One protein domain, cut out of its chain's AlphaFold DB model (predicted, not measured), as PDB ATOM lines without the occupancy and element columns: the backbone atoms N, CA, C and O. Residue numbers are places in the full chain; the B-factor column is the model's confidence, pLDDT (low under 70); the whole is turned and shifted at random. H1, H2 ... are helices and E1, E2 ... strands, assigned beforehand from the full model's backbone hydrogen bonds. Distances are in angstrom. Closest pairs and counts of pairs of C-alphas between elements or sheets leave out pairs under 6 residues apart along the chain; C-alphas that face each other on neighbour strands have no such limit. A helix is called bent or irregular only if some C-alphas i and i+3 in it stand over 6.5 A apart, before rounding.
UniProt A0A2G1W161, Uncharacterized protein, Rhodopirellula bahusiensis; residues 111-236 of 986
ATOM      1  N   LYS A 111     123.087  64.198  97.635       85.50
ATOM      2  CA  LYS A 111     122.019  63.198  97.521       85.50
ATOM      3  C   LYS A 111     121.594  62.665  98.893       85.50
ATOM      4  O   LYS A 111     120.396  62.613  99.156       85.50
ATOM      5  N   GLN A 112     122.561  62.281  99.731       82.75
ATOM      6  CA  GLN A 112     122.305  61.728 101.062       82.75
ATOM      7  C   GLN A 112     121.856  62.811 102.047       82.75
ATOM      8  O   GLN A 112     120.883  62.630 102.772       82.75
ATOM      9  N   TRP A 113     122.518  63.967 102.020       89.75
ATOM     10  CA  TRP A 113     122.157  65.117 102.836       89.75
ATOM     11  C   TRP A 113     120.713  65.549 102.598       89.75
ATOM     12  O   TRP A 113     119.987  65.762 103.558       89.75
ATOM     13  N   LEU A 114     120.273  65.635 101.340       89.81
ATOM     14  CA  LEU A 114     118.916  66.062 101.012       89.81
ATOM     15  C   LEU A 114     117.862  65.091 101.562       89.81
ATOM     16  O   LEU A 114     116.829  65.534 102.064       89.81
ATOM     17  N   TYR A 115     118.148  63.787 101.516       86.88
ATOM     18  CA  TYR A 115     117.279  62.753 102.080       86.88
ATOM     19  C   TYR A 115     117.084  62.934 103.592       86.88
ATOM     20  O   TYR A 115     115.975  62.813 104.102       86.88
ATOM     21  N   GLU A 116     118.160  63.267 104.302       84.06
ATOM     22  CA  GLU A 116     118.148  63.489 105.751       84.06
ATOM     23  C   GLU A 116     117.625  64.883 106.125       84.06
ATOM     24  O   GLU A 116     117.038  65.068 107.188       84.06
ATOM     25  N   TYR A 117     117.807  65.870 105.247       86.31
ATOM     26  CA  TYR A 117     117.459  67.264 105.484       86.31
ATOM     27  C   TYR A 117     115.966  67.540 105.318       86.31
ATOM     28  O   TYR A 117     115.393  68.245 106.152       86.31
ATOM     29  N   LEU A 118     115.318  66.991 104.284       85.62
ATOM     30  CA  LEU A 118     113.906  67.275 103.998       85.62
ATOM     31  C   LEU A 118     112.981  66.985 105.197       85.62
ATOM     32  O   LEU A 118     112.221  67.886 105.548       85.62
ATOM     33  N   PRO A 119     113.087  65.848 105.914       83.50
ATOM     34  CA  PRO A 119     112.273  65.598 107.110       83.50
ATOM     35  C   PRO A 119     112.496  66.595 108.256       83.50
ATOM     36  O   PRO A 119     111.594  66.821 109.059       83.50
ATOM     37  N   THR A 120     113.675  67.228 108.343       77.88
ATOM     38  CA  THR A 120     113.948  68.246 109.382       77.88
ATOM     39  C   THR A 120     113.220  69.562 109.120       77.88
ATOM     40  O   THR A 120     112.907  70.287 110.060       77.88
ATOM     41  N   GLN A 121     112.958  69.874 107.848       81.31
ATOM     42  CA  GLN A 121     112.255  71.092 107.430       81.31
ATOM     43  C   GLN A 121     110.760  70.840 107.220       81.31
ATOM     44  O   GLN A 121     109.937  71.722 107.452       81.31
ATOM     45  N   TYR A 122     110.415  69.614 106.834       81.56
ATOM     46  CA  TYR A 122     109.068  69.153 106.536       81.56
ATOM     47  C   TYR A 122     108.782  67.903 107.385       81.56
ATOM     48  O   TYR A 122     108.977  66.785 106.915       81.56
ATOM     49  N   PRO A 123     108.309  68.057 108.638       67.88
ATOM     50  CA  PRO A 123     108.168  66.943 109.588       67.88
ATOM     51  C   PRO A 123     107.222  65.814 109.153       67.88
ATOM     52  O   PRO A 123     107.300  64.715 109.689       67.88
ATOM     53  N   ASN A 124     106.339  66.081 108.185       74.44
ATOM     54  CA  ASN A 124     105.418  65.101 107.602       74.44
ATOM     55  C   ASN A 124     105.907  64.558 106.248       74.44
ATOM     56  O   ASN A 124     105.120  63.957 105.520       74.44
ATOM     57  N   ALA A 125     107.161  64.826 105.871       77.75
ATOM     58  CA  ALA A 125     107.700  64.374 104.603       77.75
ATOM     59  C   ALA A 125     107.780  62.846 104.554       77.75
ATOM     60  O   ALA A 125     108.474  62.224 105.357       77.75
ATOM     61  N   GLU A 126     107.100  62.244 103.581       85.06
ATOM     62  CA  GLU A 126     107.246  60.825 103.273       85.06
ATOM     63  C   GLU A 126     108.474  60.647 102.376       85.06
ATOM     64  O   GLU A 126     108.488  61.099 101.229       85.06
ATOM     65  N   MET A 127     109.513  60.009 102.908       86.94
ATOM     66  CA  MET A 127     110.755  59.747 102.185       86.94
ATOM     67  C   MET A 127     110.739  58.325 101.627       86.94
ATOM     68  O   MET A 127     110.540  57.369 102.376       86.94
ATOM     69  N   ILE A 128     110.937  58.189 100.318       77.50
ATOM     70  CA  ILE A 128     110.855  56.922  99.587       77.50
ATOM     71  C   ILE A 128     112.155  56.722  98.801       77.50
ATOM     72  O   ILE A 128     112.570  57.593  98.035       77.50
ATOM     73  N   ASP A 129     112.791  55.562  98.971       83.56
ATOM     74  CA  ASP A 129     113.963  55.143  98.196       83.56
ATOM     75  C   ASP A 129     113.543  54.165  97.090       83.56
ATOM     76  O   ASP A 129     113.099  53.048  97.358       83.56
ATOM     77  N   HIS A 130     113.696  54.582  95.831       67.19
ATOM     78  CA  HIS A 130     113.341  53.798  94.644       67.19
ATOM     79  C   HIS A 130     114.539  53.013  94.077       67.19
ATOM     80  O   HIS A 130     114.582  52.712  92.883       67.19
ATOM     81  N   THR A 131     115.542  52.681  94.901       62.09
ATOM     82  CA  THR A 131     116.786  51.950  94.560       62.09
ATOM     83  C   THR A 131     117.786  52.731  93.692       62.09
ATOM     84  O   THR A 131     118.988  52.687  93.952       62.09
ATOM     85  N   TYR A 132     117.332  53.459  92.665       62.38
ATOM     86  CA  TYR A 132     118.190  54.227  91.741       62.38
ATOM     87  C   TYR A 132     118.037  55.749  91.872       62.38
ATOM     88  O   TYR A 132     118.916  56.507  91.454       62.38
ATOM     89  N   TRP A 133     116.946  56.206  92.480       79.12
ATOM     90  CA  TRP A 133     116.624  57.609  92.730       79.12
ATOM     91  C   TRP A 133     115.782  57.715  94.010       79.12
ATOM     92  O   TRP A 133     115.280  56.711  94.511       79.12
ATOM     93  N   LEU A 134     115.679  58.914  94.568       84.56
ATOM     94  CA  LEU A 134     115.045  59.184  95.856       84.56
ATOM     95  C   LEU A 134     113.867  60.140  95.674       84.56
ATOM     96  O   LEU A 134     113.919  61.041  94.834       84.56
ATOM     97  N   GLN A 135     112.827  59.956  96.481       89.56
ATOM     98  CA  GLN A 135     111.640  60.798  96.493       89.56
ATOM     99  C   GLN A 135     111.342  61.300  97.906       89.56
ATOM    100  O   GLN A 135     111.445  60.555  98.876       89.56
ATOM    101  N   GLY A 136     110.929  62.558  98.019       88.44
ATOM    102  CA  GLY A 136     110.376  63.133  99.241       88.44
ATOM    103  C   GLY A 136     109.033  63.781  98.943       88.44
ATOM    104  O   GLY A 136     108.984  64.763  98.200       88.44
ATOM    105  N   LYS A 137     107.939  63.258  99.503       85.50
ATOM    106  CA  LYS A 137     106.618  63.900  99.444       85.50
ATOM    107  C   LYS A 137     106.460  64.789 100.665       85.50
ATOM    108  O   LYS A 137     106.167  64.310 101.752       85.50
ATOM    109  N   ILE A 138     106.662  66.084 100.492       78.31
ATOM    110  CA  ILE A 138     106.807  67.035 101.605       78.31
ATOM    111  C   ILE A 138     105.491  67.734 102.005       78.31
ATOM    112  O   ILE A 138     105.494  68.594 102.884       78.31
ATOM    113  N   GLY A 139     104.362  67.341 101.398       58.88
ATOM    114  CA  GLY A 139     103.027  67.925 101.602       58.88
ATOM    115  C   GLY A 139     102.598  68.866 100.465       58.88
ATOM    116  O   GLY A 139     103.397  69.185  99.590       58.88
ATOM    117  N   ASN A 140     101.324  69.284 100.439       59.78
ATOM    118  CA  ASN A 140     100.751  70.195  99.424       59.78
ATOM    119  C   ASN A 140     100.926  69.738  97.958       59.78
ATOM    120  O   ASN A 140     101.068  70.558  97.058       59.78
ATOM    121  N   GLY A 141     100.942  68.423  97.719       57.12
ATOM    122  CA  GLY A 141     101.157  67.859  96.382       57.12
ATOM    123  C   GLY A 141     102.585  68.022  95.854       57.12
ATOM    124  O   GLY A 141     102.818  67.725  94.686       57.12
ATOM    125  N   ILE A 142     103.533  68.466  96.691       73.94
ATOM    126  CA  ILE A 142     104.921  68.642  96.279       73.94
ATOM    127  C   ILE A 142     105.689  67.332  96.448       73.94
ATOM    128  O   ILE A 142     105.795  66.786  97.553       73.94
ATOM    129  N   SER A 143     106.254  66.839  95.349       83.00
ATOM    130  CA  SER A 143     107.200  65.722  95.350       83.00
ATOM    131  C   SER A 143     108.564  66.190  94.864       83.00
ATOM    132  O   SER A 143     108.691  66.823  93.819       83.00
ATOM    133  N   VAL A 144     109.590  65.884  95.651       86.69
ATOM    134  CA  VAL A 144     110.995  66.153  95.344       86.69
ATOM    135  C   VAL A 144     111.602  64.852  94.842       86.69
ATOM    136  O   VAL A 144     111.740  63.924  95.631       86.69
ATOM    137  N   ASN A 145     111.951  64.761  93.561       84.50
ATOM    138  CA  ASN A 145     112.502  63.549  92.949       84.50
ATOM    139  C   ASN A 145     113.964  63.802  92.557       84.50
ATOM    140  O   ASN A 145     114.224  64.751  91.818       84.50
ATOM    141  N   TRP A 146     114.932  63.006  93.020       86.94
ATOM    142  CA  TRP A 146     116.342  63.266  92.691       86.94
ATOM    143  C   TRP A 146     117.229  62.031  92.601       86.94
ATOM    144  O   TRP A 146     117.006  61.003  93.238       86.94
ATOM    145  N   THR A 147     118.307  62.160  91.831       80.94
ATOM    146  CA  THR A 147     119.422  61.210  91.835       80.94
ATOM    147  C   THR A 147     120.753  61.923  91.589       80.94
ATOM    148  O   THR A 147     120.784  63.090  91.197       80.94
ATOM    149  N   GLU A 148     121.862  61.235  91.862       82.12
ATOM    150  CA  GLU A 148     123.205  61.670  91.473       82.12
ATOM    151  C   GLU A 148     123.585  60.963  90.172       82.12
ATOM    152  O   GLU A 148     123.594  59.736  90.104       82.12
ATOM    153  N   TRP A 149     123.888  61.741  89.136       77.56
ATOM    154  CA  TRP A 149     124.118  61.214  87.794       77.56
ATOM    155  C   TRP A 149     125.585  60.836  87.586       77.56
ATOM    156  O   TRP A 149     126.423  61.705  87.359       77.56
ATOM    157  N   THR A 150     125.920  59.544  87.662       69.69
ATOM    158  CA  THR A 150     127.318  59.063  87.608       69.69
ATOM    159  C   THR A 150     127.767  58.470  86.260       69.69
ATOM    160  O   THR A 150     128.974  58.394  86.028       69.69
ATOM    161  N   ASP A 151     126.841  58.101  85.363       58.75
ATOM    162  CA  ASP A 151     127.108  57.393  84.089       58.75
ATOM    163  C   ASP A 151     127.032  58.289  82.820       58.75
ATOM    164  O   ASP A 151     126.801  59.490  82.901       58.75
ATOM    165  N   ILE A 152     127.370  57.733  81.645       48.00
ATOM    166  CA  ILE A 152     128.186  58.365  80.581       48.00
ATOM    167  C   ILE A 152     127.515  59.327  79.571       48.00
ATOM    168  O   ILE A 152     128.216  59.778  78.665       48.00
ATOM    169  N   ASP A 153     126.260  59.740  79.743       56.78
ATOM    170  CA  ASP A 153     125.640  60.785  78.906       56.78
ATOM    171  C   ASP A 153     125.481  62.082  79.701       56.78
ATOM    172  O   ASP A 153     124.845  62.134  80.749       56.78
ATOM    173  N   SER A 154     126.160  63.135  79.244       65.56
ATOM    174  CA  SER A 154     126.511  64.270  80.104       65.56
ATOM    175  C   SER A 154     125.468  65.377  80.139       65.56
ATOM    176  O   SER A 154     125.613  66.260  80.964       65.56
ATOM    177  N   THR A 155     124.427  65.370  79.305       87.88
ATOM    178  CA  THR A 155     123.547  66.540  79.147       87.88
ATOM    179  C   THR A 155     122.142  66.333  79.720       87.88
ATOM    180  O   THR A 155     121.644  65.209  79.770       87.88
ATOM    181  N   LEU A 156     121.464  67.416  80.126       86.56
ATOM    182  CA  LEU A 156     120.067  67.356  80.593       86.56
ATOM    183  C   LEU A 156     119.126  66.738  79.545       86.56
ATOM    184  O   LEU A 156     118.202  66.011  79.900       86.56
ATOM    185  N   LYS A 157     119.401  66.937  78.252       86.38
ATOM    186  CA  LYS A 157     118.641  66.332  77.152       86.38
ATOM    187  C   LYS A 157     118.709  64.809  77.178       86.38
ATOM    188  O   LYS A 157     117.707  64.152  76.919       86.38
ATOM    189  N   ALA A 158     119.867  64.239  77.506       81.56
ATOM    190  CA  ALA A 158     120.006  62.794  77.644       81.56
ATOM    191  C   ALA A 158     119.239  62.258  78.867       81.56
ATOM    192  O   ALA A 158     118.697  61.155  78.823       81.56
ATOM    193  N   MET A 159     119.118  63.064  79.926       82.19
ATOM    194  CA  MET A 159     118.351  62.717  81.129       82.19
ATOM    195  C   MET A 159     116.828  62.679  80.891       82.19
ATOM    196  O   MET A 159     116.108  62.083  81.691       82.19
ATOM    197  N   GLU A 160     116.311  63.228  79.783       80.50
ATOM    198  CA  GLU A 160     114.891  63.090  79.397       80.50
ATOM    199  C   GLU A 160     114.488  61.634  79.145       80.50
ATOM    200  O   GLU A 160     113.365  61.246  79.454       80.50
ATOM    201  N   ALA A 161     115.422  60.792  78.684       72.81
ATOM    202  CA  ALA A 161     115.206  59.347  78.559       72.81
ATOM    203  C   ALA A 161     114.988  58.649  79.918       72.81
ATOM    204  O   ALA A 161     114.618  57.477  79.970       72.81
ATOM    205  N   HIS A 162     115.210  59.375  81.014       67.31
ATOM    206  CA  HIS A 162     115.060  58.927  82.390       67.31
ATOM    207  C   HIS A 162     114.088  59.818  83.181       67.31
ATOM    208  O   HIS A 162     114.280  60.058  84.372       67.31
ATOM    209  N   ASN A 163     113.023  60.274  82.513       72.00
ATOM    210  CA  ASN A 163     111.879  60.994  83.086       72.00
ATOM    211  C   ASN A 163     112.130  62.452  83.503       72.00
ATOM    212  O   ASN A 163     111.283  63.040  84.174       72.00
ATOM    213  N   LEU A 164     113.226  63.081  83.059       81.69
ATOM    214  CA  LEU A 164     113.340  64.538  83.132       81.69
ATOM    215  C   LEU A 164     112.302  65.181  82.197       81.69
ATOM    216  O   LEU A 164     112.398  65.080  80.977       81.69
ATOM    217  N   THR A 165     111.295  65.842  82.761       82.81
ATOM    218  CA  THR A 165     110.178  66.415  81.988       82.81
ATOM    219  C   THR A 165     110.401  67.896  81.672       82.81
ATOM    220  O   THR A 165     110.709  68.679  82.573       82.81
ATOM    221  N   ALA A 166     110.208  68.298  80.412       86.94
ATOM    222  CA  ALA A 166     110.214  69.703  79.995       86.94
ATOM    223  C   ALA A 166     109.123  70.519  80.715       86.94
ATOM    224  O   ALA A 166     108.058  70.005  81.044       86.94
ATOM    225  N   GLY A 167     109.388  71.796  80.975       80.50
ATOM    226  CA  GLY A 167     108.475  72.717  81.654       80.50
ATOM    227  C   GLY A 167     108.406  72.549  83.174       80.50
ATOM    228  O   GLY A 167     107.990  73.480  83.856       80.50
ATOM    229  N   LYS A 168     108.864  71.422  83.735       87.88
ATOM    230  CA  LYS A 168     108.927  71.244  85.189       87.88
ATOM    231  C   LYS A 168     110.095  72.007  85.797       87.88
ATOM    232  O   LYS A 168     111.159  72.153  85.194       87.88
ATOM    233  N   SER A 169     109.890  72.450  87.028       92.69
ATOM    234  CA  SER A 169     110.940  73.071  87.822       92.69
ATOM    235  C   SER A 169     111.972  72.039  88.290       92.69
ATOM    236  O   SER A 169     111.671  70.854  88.476       92.69
ATOM    237  N   MET A 170     113.211  72.480  88.480       93.00
ATOM    238  CA  MET A 170     114.305  71.621  88.922       93.00
ATOM    239  C   MET A 170     115.333  72.386  89.751       93.00
ATOM    240  O   MET A 170     115.424  73.611  89.690       93.00
ATOM    241  N   PHE A 171     116.132  71.659  90.519       94.56
ATOM    242  CA  PHE A 171     117.306  72.187  91.197       94.56
ATOM    243  C   PHE A 171     118.513  71.334  90.834       94.56
ATOM    244  O   PHE A 171     118.488  70.112  90.975       94.56
ATOM    245  N   ILE A 172     119.578  71.980  90.372       93.19
ATOM    246  CA  ILE A 172     120.834  71.312  90.040       93.19
ATOM    247  C   ILE A 172     121.895  71.767  91.031       93.19
ATOM    248  O   ILE A 172     122.150  72.966  91.168       93.19
ATOM    249  N   GLU A 173     122.526  70.815  91.711       92.56
ATOM    250  CA  GLU A 173     123.622  71.104  92.635       92.56
ATOM    251  C   GLU A 173     124.786  71.812  91.917       92.56
ATOM    252  O   GLU A 173     125.190  71.440  90.812       92.56
ATOM    253  N   GLN A 174     125.386  72.814  92.562       89.25
ATOM    254  CA  GLN A 174     126.655  73.381  92.116       89.25
ATOM    255  C   GLN A 174     127.830  72.565  92.676       89.25
ATOM    256  O   GLN A 174     128.178  72.698  93.849       89.25
ATOM    257  N   LYS A 175     128.546  71.840  91.807       82.50
ATOM    258  CA  LYS A 175     129.908  71.352  92.092       82.50
ATOM    259  C   LYS A 175     130.947  72.196  91.342       82.50
ATOM    260  O   LYS A 175     130.931  72.274  90.116       82.50
ATOM    261  N   GLY A 176     131.871  72.824  92.074       80.81
ATOM    262  CA  GLY A 176     132.943  73.656  91.505       80.81
ATOM    263  C   GLY A 176     132.549  75.120  91.249       80.81
ATOM    264  O   GLY A 176     131.739  75.696  91.975       80.81
ATOM    265  N   ASN A 177     133.166  75.751  90.244       84.38
ATOM    266  CA  ASN A 177     132.956  77.172  89.938       84.38
ATOM    267  C   ASN A 177     131.546  77.452  89.387       84.38
ATOM    268  O   ASN A 177     130.950  76.606  88.722       84.38
ATOM    269  N   LYS A 178     131.046  78.674  89.613       87.75
ATOM    270  CA  LYS A 178     129.793  79.166  89.026       87.75
ATOM    271  C   LYS A 178     129.834  79.066  87.492       87.75
ATOM    272  O   LYS A 178     130.731  79.625  86.861       87.75
ATOM    273  N   LYS A 179     128.833  78.408  86.906       90.06
ATOM    274  CA  LYS A 179     128.549  78.371  85.466       90.06
ATOM    275  C   LYS A 179     127.747  79.626  85.114       90.06
ATOM    276  O   LYS A 179     126.553  79.716  85.396       90.06
ATOM    277  N   GLN A 180     128.440  80.659  84.630       87.44
ATOM    278  CA  GLN A 180     127.847  81.985  84.411       87.44
ATOM    279  C   GLN A 180     126.762  81.956  83.322       87.44
ATOM    280  O   GLN A 180     125.733  82.596  83.479       87.44
ATOM    281  N   ASP A 181     126.957  81.139  82.294       85.56
ATOM    282  CA  ASP A 181     126.002  80.854  81.223       85.56
ATOM    283  C   ASP A 181     124.688  80.236  81.725       85.56
ATOM    284  O   ASP A 181     123.622  80.564  81.208       85.56
ATOM    285  N   TRP A 182     124.738  79.393  82.761       92.12
ATOM    286  CA  TRP A 182     123.527  78.860  83.394       92.12
ATOM    287  C   TRP A 182     122.830  79.925  84.239       92.12
ATOM    288  O   TRP A 182     121.612  80.056  84.199       92.12
ATOM    289  N   ALA A 183     123.607  80.704  84.996       87.69
ATOM    290  CA  ALA A 183     123.086  81.747  85.878       87.69
ATOM    291  C   ALA A 183     122.491  82.954  85.129       87.69
ATOM    292  O   ALA A 183     121.672  83.665  85.702       87.69
ATOM    293  N   ASP A 184     122.910  83.194  83.885       85.44
ATOM    294  CA  ASP A 184     122.376  84.259  83.030       85.44
ATOM    295  C   ASP A 184     121.063  83.857  82.331       85.44
ATOM    296  O   ASP A 184     120.420  84.695  81.692       85.44
ATOM    297  N   ASN A 185     120.645  82.589  82.439       86.56
ATOM    298  CA  ASN A 185     119.376  82.136  81.887       86.56
ATOM    299  C   ASN A 185     118.204  82.750  82.686       86.56
ATOM    300  O   ASN A 185     118.180  82.645  83.912       86.56
ATOM    301  N   PRO A 186     117.204  83.362  82.021       82.12
ATOM    302  CA  PRO A 186     116.122  84.086  82.692       82.12
ATOM    303  C   PRO A 186     115.232  83.207  83.580       82.12
ATOM    304  O   PRO A 186     114.594  83.726  84.493       82.12
ATOM    305  N   ASN A 187     115.208  81.892  83.347       85.38
ATOM    306  CA  ASN A 187     114.438  80.944  84.152       85.38
ATOM    307  C   ASN A 187     115.235  80.403  85.347       85.38
ATOM    308  O   ASN A 187     114.707  79.573  86.093       85.38
ATOM    309  N   VAL A 188     116.483  80.852  85.533       91.25
ATOM    310  CA  VAL A 188     117.394  80.363  86.568       91.25
ATOM    311  C   VAL A 188     117.581  81.364  87.693       91.25
ATOM    312  O   VAL A 188     117.972  82.510  87.501       91.25
ATOM    313  N   THR A 189     117.387  80.877  88.914       92.25
ATOM    314  CA  THR A 189     117.838  81.528  90.140       92.25
ATOM    315  C   THR A 189     119.092  80.819  90.639       92.25
ATOM    316  O   THR A 189     119.055  79.651  91.029       92.25
ATOM    317  N   TYR A 190     120.222  81.525  90.618       92.31
ATOM    318  CA  TYR A 190     121.488  81.010  91.131       92.31
ATOM    319  C   TYR A 190     121.610  81.242  92.642       92.31
ATOM    320  O   TYR A 190     121.568  82.383  93.105       92.31
ATOM    321  N   TYR A 191     121.830  80.165  93.392       88.12
ATOM    322  CA  TYR A 191     122.119  80.195  94.821       88.12
ATOM    323  C   TYR A 191     123.606  79.937  95.054       88.12
ATOM    324  O   TYR A 191     124.095  78.816  94.879       88.12
ATOM    325  N   GLU A 192     124.330  80.988  95.444       85.19
ATOM    326  CA  GLU A 192     125.779  80.941  95.633       85.19
ATOM    327  C   GLU A 192     126.185  79.845  96.629       85.19
ATOM    328  O   GLU A 192     125.729  79.813  97.770       85.19
ATOM    329  N   GLY A 193     127.033  78.917  96.175       82.44
ATOM    330  CA  GLY A 193     127.534  77.810  96.993       82.44
ATOM    331  C   GLY A 193     126.569  76.628  97.157       82.44
ATOM    332  O   GLY A 193     126.947  75.650  97.811       82.44
ATOM    333  N   ALA A 194     125.373  76.688  96.559       88.69
ATOM    334  CA  ALA A 194     124.379  75.616  96.612       88.69
ATOM    335  C   ALA A 194     124.029  75.030  95.237       88.69
ATOM    336  O   ALA A 194     124.178  73.824  95.039       88.69
ATOM    337  N   GLY A 195     123.567  75.843  94.284       92.81
ATOM    338  CA  GLY A 195     123.036  75.310  93.027       92.81
ATOM    339  C   GLY A 195     122.225  76.288  92.191       92.81
ATOM    340  O   GLY A 195     122.205  77.494  92.435       92.81
ATOM    341  N   TYR A 196     121.564  75.745  91.176       94.88
ATOM    342  CA  TYR A 196     120.759  76.471  90.200       94.88
ATOM    343  C   TYR A 196     119.324  75.977  90.312       94.88
ATOM    344  O   TYR A 196     119.045  74.820  90.001       94.88
ATOM    345  N   TYR A 197     118.418  76.844  90.751       95.50
ATOM    346  CA  TYR A 197     116.991  76.579  90.653       95.50
ATOM    347  C   TYR A 197     116.493  77.032  89.290       95.50
ATOM    348  O   TYR A 197     116.686  78.184  88.915       95.50
ATOM    349  N   ILE A 198     115.851  76.135  88.564       94.38
ATOM    350  CA  ILE A 198     115.273  76.375  87.251       94.38
ATOM    351  C   ILE A 198     113.760  76.304  87.432       94.38
ATOM    352  O   ILE A 198     113.220  75.261  87.794       94.38
ATOM    353  N   SER A 199     113.082  77.420  87.190       86.25
ATOM    354  CA  SER A 199     111.623  77.539  87.342       86.25
ATOM    355  C   SER A 199     110.842  76.730  86.299       86.25
ATOM    356  O   SER A 199     109.729  76.295  86.573       86.25
ATOM    357  N   GLY A 200     111.457  76.456  85.145       87.69
ATOM    358  CA  GLY A 200     110.939  75.557  84.118       87.69
ATOM    359  C   GLY A 200     112.053  75.103  83.178       87.69
ATOM    360  O   GLY A 200     112.705  75.931  82.538       87.69
ATOM    361  N   TYR A 201     112.303  73.794  83.130       91.38
ATOM    362  CA  TYR A 201     113.324  73.193  82.274       91.38
ATOM    363  C   TYR A 201     112.927  73.290  80.801       91.38
ATOM    364  O   TYR A 201     111.930  72.708  80.384       91.38
ATOM    365  N   ASP A 202     113.714  74.014  80.013       90.19
ATOM    366  CA  ASP A 202     113.522  74.138  78.570       90.19
ATOM    367  C   ASP A 202     114.611  73.347  77.826       90.19
ATOM    368  O   ASP A 202     115.764  73.787  77.770       90.19
ATOM    369  N   PRO A 203     114.268  72.207  77.203       87.38
ATOM    370  CA  PRO A 203     115.219  71.402  76.447       87.38
ATOM    371  C   PRO A 203     115.927  72.151  75.317       87.38
ATOM    372  O   PRO A 203     117.049  71.788  74.964       87.38
ATOM    373  N   ALA A 204     115.297  73.170  74.726       86.88
ATOM    374  CA  ALA A 204     115.869  73.900  73.598       86.88
ATOM    375  C   ALA A 204     117.035  74.801  74.025       86.88
ATOM    376  O   ALA A 204     117.969  75.009  73.251       86.88
ATOM    377  N   THR A 205     116.992  75.325  75.251       86.81
ATOM    378  CA  THR A 205     118.001  76.260  75.773       86.81
ATOM    379  C   THR A 205     118.905  75.646  76.841       86.81
ATOM    380  O   THR A 205     120.033  76.105  77.021       86.81
ATOM    381  N   MET A 206     118.440  74.598  77.523       93.25
ATOM    382  CA  MET A 206     119.128  73.944  78.641       93.25
ATOM    383  C   MET A 206     119.522  72.498  78.337       93.25
ATOM    384  O   MET A 206     120.281  71.906  79.096       93.25
ATOM    385  N   GLY A 207     119.040  71.910  77.239       88.88
ATOM    386  CA  GLY A 207     119.252  70.493  76.939       88.88
ATOM    387  C   GLY A 207     120.725  70.088  76.885       88.88
ATOM    388  O   GLY A 207     121.067  69.012  77.352       88.88
ATOM    389  N   GLU A 208     121.612  70.964  76.410       91.06
ATOM    390  CA  GLU A 208     123.061  70.709  76.311       91.06
ATOM    391  C   GLU A 208     123.834  70.962  77.621       91.06
ATOM    392  O   GLU A 208     125.065  70.918  77.651       91.06
ATOM    393  N   TRP A 209     123.144  71.264  78.724       92.06
ATOM    394  CA  TRP A 209     123.785  71.550  80.005       92.06
ATOM    395  C   TRP A 209     124.396  70.293  80.616       92.06
ATOM    396  O   TRP A 209     123.694  69.320  80.873       92.06
ATOM    397  N   ASP A 210     125.705  70.345  80.880       86.88
ATOM    398  CA  ASP A 210     126.455  69.240  81.480       86.88
ATOM    399  C   ASP A 210     126.043  68.964  82.940       86.88
ATOM    400  O   ASP A 210     126.430  69.711  83.849       86.88
ATOM    401  N   GLY A 211     125.267  67.895  83.137       82.00
ATOM    402  CA  GLY A 211     124.782  67.365  84.409       82.00
ATOM    403  C   GLY A 211     125.626  66.222  84.986       82.00
ATOM    404  O   GLY A 211     125.265  65.669  86.027       82.00
ATOM    405  N   LYS A 212     126.746  65.846  84.352       83.12
ATOM    406  CA  LYS A 212     127.566  64.718  84.808       83.12
ATOM    407  C   LYS A 212     128.138  64.954  86.206       83.12
ATOM    408  O   LYS A 212     128.824  65.941  86.470       83.12
ATOM    409  N   GLY A 213     127.921  63.989  87.092       78.81
ATOM    410  CA  GLY A 213     128.375  64.020  88.478       78.81
ATOM    411  C   GLY A 213     127.623  65.023  89.350       78.81
ATOM    412  O   GLY A 213     128.068  65.267  90.470       78.81
ATOM    413  N   LEU A 214     126.529  65.616  88.862       87.19
ATOM    414  CA  LEU A 214     125.673  66.522  89.625       87.19
ATOM    415  C   LEU A 214     124.433  65.781  90.123       87.19
ATOM    416  O   LEU A 214     123.929  64.856  89.480       87.19
ATOM    417  N   SER A 215     123.916  66.216  91.267       89.19
ATOM    418  CA  SER A 215     122.561  65.858  91.662       89.19
ATOM    419  C   SER A 215     121.560  66.764  90.957       89.19
ATOM    420  O   SER A 215     121.638  67.990  91.062       89.19
ATOM    421  N   VAL A 216     120.624  66.137  90.246       89.00
ATOM    422  CA  VAL A 216     119.524  66.814  89.558       89.00
ATOM    423  C   VAL A 216     118.236  66.426  90.265       89.00
ATOM    424  O   VAL A 216     117.911  65.243  90.376       89.00
ATOM    425  N   ILE A 217     117.540  67.436  90.769       92.19
ATOM    426  CA  ILE A 217     116.263  67.322  91.460       92.19
ATOM    427  C   ILE A 217     115.189  67.850  90.519       92.19
ATOM    428  O   ILE A 217     115.295  68.992  90.085       92.19
ATOM    429  N   GLN A 218     114.153  67.074  90.230       91.06
ATOM    430  CA  GLN A 218     112.961  67.549  89.533       91.06
ATOM    431  C   GLN A 218     111.773  67.534  90.491       91.06
ATOM    432  O   GLN A 218     111.557  66.558  91.213       91.06
ATOM    433  N   PHE A 219     111.014  68.625  90.500       89.56
ATOM    434  CA  PHE A 219     109.878  68.781  91.398       89.56
ATOM    435  C   PHE A 219     108.554  68.598  90.663       89.56
ATOM    436  O   PHE A 219     108.391  69.050  89.526       89.56
ATOM    437  N   ASP A 220     107.599  68.000  91.361       79.44
ATOM    438  CA  ASP A 220     106.176  68.078  91.047       79.44
ATOM    439  C   ASP A 220     105.536  69.059  92.036       79.44
ATOM    440  O   ASP A 220     105.823  68.966  93.225       79.44
ATOM    441  N   GLY A 221     104.722  70.009  91.567       73.06
ATOM    442  CA  GLY A 221     104.140  71.077  92.400       73.06
ATOM    443  C   GLY A 221     104.988  72.360  92.492       73.06
ATOM    444  O   GLY A 221     106.013  72.494  91.819       73.06
ATOM    445  N   ASP A 222     104.543  73.332  93.300       77.19
ATOM    446  CA  ASP A 222     105.273  74.594  93.522       77.19
ATOM    447  C   ASP A 222     106.517  74.347  94.380       77.19
ATOM    448  O   ASP A 222     106.447  74.026  95.563       77.19
ATOM    449  N   SER A 223     107.677  74.472  93.753       80.44
ATOM    450  CA  SER A 223     108.955  74.058  94.320       80.44
ATOM    451  C   SER A 223     109.850  75.211  94.738       80.44
ATOM    452  O   SER A 223     110.958  74.967  95.208       80.44
ATOM    453  N   SER A 224     109.421  76.459  94.550       79.31
ATOM    454  CA  SER A 224     110.282  77.634  94.714       79.31
ATOM    455  C   SER A 224     110.805  77.780  96.150       79.31
ATOM    456  O   SER A 224     112.015  77.906  96.370       79.31
ATOM    457  N   ASP A 225     109.916  77.650  97.134       81.31
ATOM    458  CA  ASP A 225     110.257  77.675  98.561       81.31
ATOM    459  C   ASP A 225     111.064  76.446  98.988       81.31
ATOM    460  O   ASP A 225     111.977  76.537  99.812       81.31
ATOM    461  N   VAL A 226     110.788  75.296  98.380       85.38
ATOM    462  CA  VAL A 226     111.476  74.034  98.666       85.38
ATOM    463  C   VAL A 226     112.903  74.088  98.139       85.38
ATOM    464  O   VAL A 226     113.843  73.789  98.867       85.38
ATOM    465  N   ALA A 227     113.091  74.554  96.910       88.12
ATOM    466  CA  ALA A 227     114.389  74.777  96.294       88.12
ATOM    467  C   ALA A 227     115.209  75.823  97.056       88.12
ATOM    468  O   ALA A 227     116.411  75.639  97.251       88.12
ATOM    469  N   LYS A 228     114.566  76.890  97.542       85.94
ATOM    470  CA  LYS A 228     115.203  77.872  98.421       85.94
ATOM    471  C   LYS A 228     115.623  77.249  99.752       85.94
ATOM    472  O   LYS A 228     116.753  77.458 100.176       85.94
ATOM    473  N   THR A 229     114.764  76.437 100.365       87.88
ATOM    474  CA  THR A 229     115.069  75.697 101.601       87.88
ATOM    475  C   THR A 229     116.269  74.770 101.397       87.88
ATOM    476  O   THR A 229     117.215  74.788 102.180       87.88
ATOM    477  N   ILE A 230     116.285  74.013 100.296       90.56
ATOM    478  CA  ILE A 230     117.408  73.154  99.892       90.56
ATOM    479  C   ILE A 230     118.686  73.985  99.721       90.56
ATOM    480  O   ILE A 230     119.749  73.595 100.203       90.56
ATOM    481  N   ALA A 231     118.599  75.147  99.074       89.56
ATOM    482  CA  ALA A 231     119.748  76.012  98.845       89.56
ATOM    483  C   ALA A 231     120.310  76.633 100.132       89.56
ATOM    484  O   ALA A 231     121.528  76.664 100.329       89.56
ATOM    485  N   GLU A 232     119.441  77.124 101.013       85.06
ATOM    486  CA  GLU A 232     119.814  77.702 102.308       85.06
ATOM    487  C   GLU A 232     120.424  76.634 103.221       85.06
ATOM    488  O   GLU A 232     121.489  76.859 103.800       85.06
ATOM    489  N   GLY A 233     119.830  75.437 103.259       84.69
ATOM    490  CA  GLY A 233     120.371  74.298 103.993       84.69
ATOM    491  C   GLY A 233     121.734  73.837 103.476       84.69
ATOM    492  O   GLY A 233     122.633  73.564 104.271       84.69
ATOM    493  N   TRP A 234     121.920  73.775 102.153       86.81
ATOM    494  CA  TRP A 234     123.150  73.237 101.562       86.81
ATOM    495  C   TRP A 234     124.309  74.235 101.503       86.81
ATOM    496  O   TRP A 234     125.475  73.838 101.443       86.81
ATOM    497  N   SER A 235     124.038  75.538 101.474       81.69
ATOM    498  CA  SER A 235     125.093  76.563 101.418       81.69
ATOM    499  C   SER A 235     125.711  76.868 102.782       81.69
ATOM    500  O   SER A 235     126.852  77.326 102.826       81.69
ATOM    501  N   GLY A 236     124.999  76.617 103.886       64.56
ATOM    502  CA  GLY A 236     125.464  76.857 105.258       64.56
ATOM    503  C   GLY A 236     125.575  78.334 105.671       64.56
ATOM    504  O   GLY A 236     125.687  78.600 106.858       64.56
TER     505      GLY A 236
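AT A GLANCE: This is residues 111 to 236 of the 986 residues of an uncharacterized protein of Rhodopirellula bahusiensis (UniProt A0A2G1W161). A single seven-stranded sheet, twisted and curled, runs through the domain and curls round the last helix, H5; H1 packs on the same face, over E2 and E3 of the meander E1 E2 E3. Away from the sheet, the short helices H2 and H4 pack on each other, and the short H3 only grazes the sheet near its E5 edge. The printed part has 126 residues, with five named helices and seven named strands in the order H1 E1 E2 E3 H2 E4 H3 E5 E6 H4 E7 H5, a mixed class of helices and strands. The sheet's order is E1, E2, E3, E7, E4, E6, E5, with neighbours antiparallel throughout. The whole is compact and rounded, with a radius of gyration of the C-alphas of 13.5 A and spans of 36 by 28 by 24 A.

IN THESE COORDINATES: H1, residues 111 to 121, begins at C-alpha 111 (122.019, 63.198, 97.521) and is 16.0 A long; it is neither bent nor irregular, but only just: C-alphas 116 and 119 are 6.4 A apart. E1 is residues 126 to 129, E2 residues 134 to 139, 15.9 A long, and E3 residues 142 to 148, the longest strand at 20.1 A. H2 is residues 156 to 162, 10.0 A long, and E4 residues 170 to 173, beginning at C-alpha 170 (114.305, 71.621, 88.922). H3 is residues 180 to 183, E5 residues 188 to 191, E6 residues 195 to 198 and H4 residues 203 to 206. E7, residues 215 to 220, is 16.5 A long. H5, residues 224 to 235, is 16.3 A long and ends at C-alpha 235 (125.093, 76.563, 101.418).

HOW THE PARTS SIT: E1 and E5 are the edge strands. E1 E2 E3 is a meander, each strand the antiparallel neighbour of the one before, and its two hairpins have N 126 and O 137 at 2.9 A and N 136 and O 144 at 2.9 A, within hydrogen-bond range. Further across the sheet, the pairs within range include N 218 and O 145, 2.8 A, for E3 and E7; N 171 and O 217, 2.8 A, for E7 and E4; N 172 and O 196, 2.9 A, for E4 and E6; and N 189 and O 197, 2.8 A, for the hairpin E5 and E6. E3 H2 E4, E4 H3 E5 and E6 H4 E7 are split strand-helix-strand units, two strands running the same way with another between them, each with a right-handed crossover. H1 and H5 on one face make two layers with the sheet. H1 lies over E2 and E3 at a height over the sheet of 8.5 A and runs along the strands, at 0 degrees to E3 on the local plane. The closest C-alphas of H5 and E4, those of Ala 227 and Phe 171, are 6.4 A apart. H1 and H5 touch, H5 with residues 229 to 233 alone, at a steep tilt of 64 degrees, opposite ways; their closest C-alphas, Leu 114 and Ile 230, are 7.3 A apart. H2 and H4, neither on the sheet, touch, with the C-alphas of Lys 157 and Pro 203 closest at 6.2 A. In H5 every O i to N i+4 pair is within hydrogen-bond range, in H1 5 of 7 and in H2 1 of 3, with 4 of 4 O i to N i+3 pairs; H3 and H4 are too short for an i+4 pair.

THE WHOLE: The C-alphas farthest apart, those of Pro 123 and Ala 204, are 37.5 A apart. The printed part has no cut and no long link. The mean pLDDT of the printed part is 83.0; residue 123, residues 130 to 132, 139 to 141 and 150 to 154, and residues 162 and 236 are under 70.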